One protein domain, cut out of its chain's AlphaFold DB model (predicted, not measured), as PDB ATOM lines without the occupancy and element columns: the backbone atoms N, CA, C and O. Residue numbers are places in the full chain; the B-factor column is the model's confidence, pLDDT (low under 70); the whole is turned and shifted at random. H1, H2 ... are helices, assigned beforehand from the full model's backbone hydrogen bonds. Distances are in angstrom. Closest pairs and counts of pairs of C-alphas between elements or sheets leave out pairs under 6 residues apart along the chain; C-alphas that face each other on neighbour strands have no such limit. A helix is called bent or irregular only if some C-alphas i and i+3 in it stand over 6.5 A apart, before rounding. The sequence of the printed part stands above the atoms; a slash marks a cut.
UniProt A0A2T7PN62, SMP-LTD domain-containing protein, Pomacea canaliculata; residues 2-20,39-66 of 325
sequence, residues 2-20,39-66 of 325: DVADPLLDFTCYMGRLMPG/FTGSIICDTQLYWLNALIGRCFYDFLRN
ATOM      1  N   ASP A   2     -63.276 -30.564  37.957       42.53
ATOM      2  CA  ASP A   2     -62.909 -30.816  36.562       42.53
ATOM      3  C   ASP A   2     -63.066 -32.309  36.285       42.53
ATOM      4  O   ASP A   2     -62.445 -33.143  36.949       42.53
ATOM      5  N   VAL A   3     -63.932 -32.644  35.332       48.66
ATOM      6  CA  VAL A   3     -64.004 -33.988  34.769       48.66
ATOM      7  C   VAL A   3     -62.722 -34.148  33.963       48.66
ATOM      8  O   VAL A   3     -62.637 -33.695  32.826       48.66
ATOM      9  N   ALA A   4     -61.684 -34.696  34.593       61.28
ATOM     10  CA  ALA A   4     -60.459 -35.037  33.890       61.28
ATOM     11  C   ALA A   4     -60.823 -35.969  32.727       61.28
ATOM     12  O   ALA A   4     -61.507 -36.971  32.937       61.28
ATOM     13  N   ASP A   5     -60.398 -35.609  31.516       80.75
ATOM     14  CA  ASP A   5     -60.588 -36.422  30.319       80.75
ATOM     15  C   ASP A   5     -60.062 -37.850  30.587       80.75
ATOM     16  O   ASP A   5     -58.864 -38.011  30.861       80.75
ATOM     17  N   PRO A   6     -60.922 -38.890  30.557       81.00
ATOM     18  CA  PRO A   6     -60.518 -40.267  30.838       81.00
ATOM     19  C   PRO A   6     -59.378 -40.748  29.938       81.00
ATOM     20  O   PRO A   6     -58.521 -41.517  30.378       81.00
ATOM     21  N   LEU A   7     -59.334 -40.269  28.689       81.19
ATOM     22  CA  LEU A   7     -58.266 -40.604  27.757       81.19
ATOM     23  C   LEU A   7     -56.943 -39.976  28.193       81.19
ATOM     24  O   LEU A   7     -55.902 -40.628  28.114       81.19
ATOM     25  N   LEU A   8     -56.976 -38.741  28.696       82.50
ATOM     26  CA  LEU A   8     -55.802 -38.059  29.232       82.50
ATOM     27  C   LEU A   8     -55.301 -38.732  30.518       82.50
ATOM     28  O   LEU A   8     -54.098 -38.941  30.652       82.50
ATOM     29  N   ASP A   9     -56.192 -39.137  31.429       85.00
ATOM     30  CA  ASP A   9     -55.810 -39.886  32.640       85.00
ATOM     31  C   ASP A   9     -55.147 -41.227  32.288       85.00
ATOM     32  O   ASP A   9     -54.090 -41.565  32.826       85.00
ATOM     33  N   PHE A  10     -55.721 -41.963  31.332       86.62
ATOM     34  CA  PHE A  10     -55.141 -43.203  30.818       86.62
ATOM     35  C   PHE A  10     -53.764 -42.982  30.181       86.62
ATOM     36  O   PHE A  10     -52.799 -43.676  30.504       86.62
ATOM     37  N   THR A  11     -53.667 -41.981  29.313       85.38
ATOM     38  CA  THR A  11     -52.449 -41.575  28.604       85.38
ATOM     39  C   THR A  11     -51.337 -41.214  29.589       85.38
ATOM     40  O   THR A  11     -50.227 -41.733  29.485       85.38
ATOM     41  N   CYS A  12     -51.632 -40.389  30.597       84.44
ATOM     42  CA  CYS A  12     -50.675 -40.011  31.637       84.44
ATOM     43  C   CYS A  12     -50.248 -41.207  32.495       84.44
ATOM     44  O   CYS A  12     -49.073 -41.331  32.840       84.44
ATOM     45  N   TYR A  13     -51.185 -42.090  32.844       86.94
ATOM     46  CA  TYR A  13     -50.885 -43.296  33.607       86.94
ATOM     47  C   TYR A  13     -49.960 -44.240  32.829       86.94
ATOM     48  O   TYR A  13     -48.935 -44.662  33.359       86.94
ATOM     49  N   MET A  14     -50.279 -44.527  31.564       88.38
ATOM     50  CA  MET A  14     -49.472 -45.414  30.726       88.38
ATOM     51  C   MET A  14     -48.118 -44.797  30.384       88.38
ATOM     52  O   MET A  14     -47.115 -45.501  30.428       88.38
ATOM     53  N   GLY A  15     -48.056 -43.486  30.126       84.56
ATOM     54  CA  GLY A  15     -46.806 -42.773  29.849       84.56
ATOM     55  C   GLY A  15     -45.765 -42.917  30.966       84.56
ATOM     56  O   GLY A  15     -44.577 -43.037  30.684       84.56
ATOM     57  N   ARG A  16     -46.199 -43.026  32.232       84.62
ATOM     58  CA  ARG A  16     -45.313 -43.281  33.388       84.62
ATOM     59  C   ARG A  16     -44.682 -44.675  33.409       84.62
ATOM     60  O   ARG A  16     -43.795 -44.902  34.227       84.62
ATOM     61  N   LEU A  17     -45.169 -45.601  32.585       84.50
ATOM     62  CA  LEU A  17     -44.666 -46.971  32.504       84.50
ATOM     63  C   LEU A  17     -43.776 -47.206  31.276       84.50
ATOM     64  O   LEU A  17     -43.178 -48.275  31.143       84.50
ATOM     65  N   MET A  18     -43.690 -46.221  30.382       81.06
ATOM     66  CA  MET A  18     -42.945 -46.325  29.133       81.06
ATOM     67  C   MET A  18     -41.494 -45.861  29.317       81.06
ATOM     68  O   MET A  18     -41.222 -44.975  30.131       81.06
ATOM     69  N   PRO A  19     -40.539 -46.412  28.548       74.56
ATOM     70  CA  PRO A  19     -39.180 -45.890  28.532       74.56
ATOM     71  C   PRO A  19     -39.163 -44.418  28.097       74.56
ATOM     72  O   PRO A  19     -39.959 -43.976  27.263       74.56
ATOM     73  N   GLY A  20     -38.235 -43.645  28.669       64.56
ATOM     74  CA  GLY A  20     -38.069 -42.234  28.329       64.56
ATOM     75  C   GLY A  20     -37.819 -42.049  26.828       64.56
ATOM     76  O   GLY A  20     -36.908 -42.657  26.276       64.56
ATOM     77  N   PHE A  39     -43.813 -36.360  30.392       53.28
ATOM     78  CA  PHE A  39     -44.325 -37.469  31.195       53.28
ATOM     79  C   PHE A  39     -43.345 -38.649  31.114       53.28
ATOM     80  O   PHE A  39     -43.636 -39.676  30.514       53.28
ATOM     81  N   THR A  40     -42.150 -38.493  31.682       53.03
ATOM     82  CA  THR A  40     -41.102 -39.518  31.692       53.03
ATOM     83  C   THR A  40     -41.013 -40.165  33.068       53.03
ATOM     84  O   THR A  40     -40.151 -39.861  33.889       53.03
ATOM     85  N   GLY A  41     -41.921 -41.102  33.335       58.19
ATOM     86  CA  GLY A  41     -41.684 -42.096  34.376       58.19
ATOM     87  C   GLY A  41     -40.800 -43.190  33.792       58.19
ATOM     88  O   GLY A  41     -41.297 -44.048  33.082       58.19
ATOM     89  N   SER A  42     -39.488 -43.161  34.039       68.62
ATOM     90  CA  SER A  42     -38.646 -44.289  33.629       68.62
ATOM     91  C   SER A  42     -38.767 -45.399  34.667       68.62
ATOM     92  O   SER A  42     -38.239 -45.298  35.779       68.62
ATOM     93  N   ILE A  43     -39.476 -46.470  34.314       82.75
ATOM     94  CA  ILE A  43     -39.372 -47.717  35.060       82.75
ATOM     95  C   ILE A  43     -37.937 -48.233  34.920       82.75
ATOM     96  O   ILE A  43     -37.450 -48.482  33.820       82.75
ATOM     97  N   ILE A  44     -37.272 -48.439  36.054       86.81
ATOM     98  CA  ILE A  44     -35.972 -49.115  36.111       86.81
ATOM     99  C   ILE A  44     -36.209 -50.624  35.964       86.81
ATOM    100  O   ILE A  44     -36.561 -51.279  36.937       86.81
ATOM    101  N   CYS A  45     -36.079 -51.189  34.775       90.00
ATOM    102  CA  CYS A  45     -36.148 -52.634  34.546       90.00
ATOM    103  C   CYS A  45     -35.265 -53.010  33.357       90.00
ATOM    104  O   CYS A  45     -34.810 -52.130  32.626       90.00
ATOM    105  N   ASP A  46     -35.053 -54.306  33.142       91.38
ATOM    106  CA  ASP A  46     -34.417 -54.776  31.914       91.38
ATOM    107  C   ASP A  46     -35.215 -54.303  30.690       91.38
ATOM    108  O   ASP A  46     -36.449 -54.341  30.676       91.38
ATOM    109  N   THR A  47     -34.516 -53.880  29.632       87.88
ATOM    110  CA  THR A  47     -35.126 -53.284  28.430       87.88
ATOM    111  C   THR A  47     -36.181 -54.185  27.786       87.88
ATOM    112  O   THR A  47     -37.179 -53.716  27.243       87.88
ATOM    113  N   GLN A  48     -35.998 -55.502  27.871       89.31
ATOM    114  CA  GLN A  48     -36.924 -56.482  27.304       89.31
ATOM    115  C   GLN A  48     -38.245 -56.592  28.079       89.31
ATOM    116  O   GLN A  48     -39.189 -57.188  27.575       89.31
ATOM    117  N   LEU A  49     -38.339 -56.017  29.280       92.69
ATOM    118  CA  LEU A  49     -39.516 -56.106  30.144       92.69
ATOM    119  C   LEU A  49     -40.444 -54.894  30.032       92.69
ATOM    120  O   LEU A  49     -41.505 -54.895  30.654       92.69
ATOM    121  N   TYR A  50     -40.098 -53.877  29.232       90.81
ATOM    122  CA  TYR A  50     -40.954 -52.698  29.057       90.81
ATOM    123  C   TYR A  50     -42.354 -53.063  28.555       90.81
ATOM    124  O   TYR A  50     -43.341 -52.577  29.104       90.81
ATOM    125  N   TRP A  51     -42.464 -53.961  27.570       90.69
ATOM    126  CA  TRP A  51     -43.768 -54.394  27.055       90.69
ATOM    127  C   TRP A  51     -44.587 -55.137  28.122       90.69
ATOM    128  O   TRP A  51     -45.797 -54.937  28.217       90.69
ATOM    129  N   LEU A  52     -43.931 -55.957  28.951       92.75
ATOM    130  CA  LEU A  52     -44.590 -56.752  29.985       92.75
ATOM    131  C   LEU A  52     -45.096 -55.853  31.115       92.75
ATOM    132  O   LEU A  52     -46.252 -55.962  31.519       92.75
ATOM    133  N   ASN A  53     -44.264 -54.918  31.577       93.62
ATOM    134  CA  ASN A  53     -44.664 -53.915  32.560       93.62
ATOM    135  C   ASN A  53     -45.783 -53.006  32.027       93.62
ATOM    136  O   ASN A  53     -46.704 -52.685  32.774       93.62
ATOM    137  N   ALA A  54     -45.761 -52.638  30.741       92.25
ATOM    138  CA  ALA A  54     -46.849 -51.888  30.116       92.25
ATOM    139  C   ALA A  54     -48.156 -52.702  30.072       92.25
ATOM    140  O   ALA A  54     -49.218 -52.180  30.411       92.25
ATOM    141  N   LEU A  55     -48.097 -53.992  29.726       92.69
ATOM    142  CA  LEU A  55     -49.271 -54.870  29.717       92.69
ATOM    143  C   LEU A  55     -49.864 -55.043  31.123       92.69
ATOM    144  O   LEU A  55     -51.068 -54.874  31.309       92.69
ATOM    145  N   ILE A  56     -49.016 -55.302  32.123       92.88
ATOM    146  CA  ILE A  56     -49.421 -55.356  33.535       92.88
ATOM    147  C   ILE A  56     -50.052 -54.025  33.938       92.88
ATOM    148  O   ILE A  56     -51.151 -54.003  34.485       92.88
ATOM    149  N   GLY A  57     -49.408 -52.909  33.596       92.62
ATOM    150  CA  GLY A  57     -49.933 -51.567  33.799       92.62
ATOM    151  C   GLY A  57     -51.342 -51.392  33.250       92.62
ATOM    152  O   GLY A  57     -52.225 -50.921  33.971       92.62
ATOM    153  N   ARG A  58     -51.577 -51.829  32.008       92.88
ATOM    154  CA  ARG A  58     -52.888 -51.762  31.355       92.88
ATOM    155  C   ARG A  58     -53.944 -52.560  32.114       92.88
ATOM    156  O   ARG A  58     -55.033 -52.029  32.319       92.88
ATOM    157  N   CYS A  59     -53.634 -53.786  32.537       92.12
ATOM    158  CA  CYS A  59     -54.541 -54.604  33.347       92.12
ATOM    159  C   CYS A  59     -54.838 -53.940  34.699       92.12
ATOM    160  O   CYS A  59     -55.984 -53.897  35.146       92.12
ATOM    161  N   PHE A  60     -53.809 -53.372  35.333       92.44
ATOM    162  CA  PHE A  60     -53.941 -52.714  36.626       92.44
ATOM    163  C   PHE A  60     -54.702 -51.383  36.561       92.44
ATOM    164  O   PHE A  60     -55.327 -51.004  37.547       92.44
ATOM    165  N   TYR A  61     -54.718 -50.696  35.414       90.88
ATOM    166  CA  TYR A  61     -55.464 -49.445  35.251       90.88
ATOM    167  C   TYR A  61     -56.949 -49.617  35.599       90.88
ATOM    168  O   TYR A  61     -57.488 -48.822  36.375       90.88
ATOM    169  N   ASP A  62     -57.569 -50.680  35.070       90.62
ATOM    170  CA  ASP A  62     -58.975 -51.018  35.316       90.62
ATOM    171  C   ASP A  62     -59.153 -51.703  36.675       90.62
ATOM    172  O   ASP A  62     -60.086 -51.391  37.416       90.62
ATOM    173  N   PHE A  63     -58.234 -52.603  37.042       90.56
ATOM    174  CA  PHE A  63     -58.271 -53.321  38.319       90.56
ATOM    175  C   PHE A  63     -58.264 -52.378  39.530       90.56
ATOM    176  O   PHE A  63     -59.048 -52.564  40.456       90.56
ATOM    177  N   LEU A  64     -57.418 -51.344  39.519       89.88
ATOM    178  CA  LEU A  64     -57.282 -50.401  40.634       89.88
ATOM    179  C   LEU A  64     -58.456 -49.410  40.740       89.88
ATOM    180  O   LEU A  64     -58.649 -48.814  41.799       89.88
ATOM    181  N   ARG A  65     -59.231 -49.213  39.663       87.94
ATOM    182  CA  ARG A  65     -60.353 -48.253  39.603       87.94
ATOM    183  C   ARG A  65     -61.724 -48.901  39.794       87.94
ATOM    184  O   ARG A  65     -62.683 -48.208  40.124       87.94
ATOM    185  N   ASN A  66     -61.838 -50.206  39.574       90.69
ATOM    186  CA  ASN A  66     -63.112 -50.908  39.634       90.69
ATOM    187  C   ASN A  66     -63.464 -51.331  41.072       90.69
ATOM    188  O   ASN A  66     -62.731 -52.087  41.712       90.69
TER     189      ASN A  66
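This is residues 2 to 20 and 39 to 66 of the 325 residues of the protein "SMP-LTD domain-containing protein" of Pomacea canaliculata (UniProt A0A2T7PN62). Two helices, the shorter H1 and the longer H2, run opposite ways as a loose pair, side by side over only part of their lengths. Residues 2 to 8, of which 6 to 8 belong to H1, stick out at one end, and the stretches before and after a cut lie toward the other. The printed part has 47 residues with two named helices, H1 then H2, and no named strand, and its class is all helix. It is only just loose, close to compact, with a radius of gyration of the C-alphas of 11.5 A, and its flat outline spans 37 by 22 by 12 A.

Start at C-alpha 2 at (-62.909, -30.816, 36.562) and go on to C-alpha 6 at (-60.518, -40.267, 30.838), where H1, residues 6 to 15, begins; it is 14.0 A long. After the cut, find C-alpha 47 at (-35.126, -53.284, 28.430); from there H2, residues 47 to 63, runs 25.2 A to C-alpha 63 at (-58.271, -53.321, 38.319). H2 is irregular: C-alphas 48 and 51 are 7.2 A apart.

Look at Met 14 and Gly 57, whose C-alphas, 6.9 A apart, are the closest of H1 and H2. The helices touch, H2 with residues 54 to 61 alone. They stand at a shallow tilt of 29 degrees, opposite ways. In H1 every O i to N i+4 pair is within hydrogen-bond range; in H2, 10 of 13 are.

The farthest C-alphas, those of Asp 2 and Gln 48, are 37.7 A apart. Residues 21 to 38 are not printed in the link across the cut from H1 to H2, and C-alphas 20 and 39 are 8.4 A apart. The mean pLDDT of the printed part is 82.5; look for values under 70 at residues 2 to 4, 20 and 39 to 42.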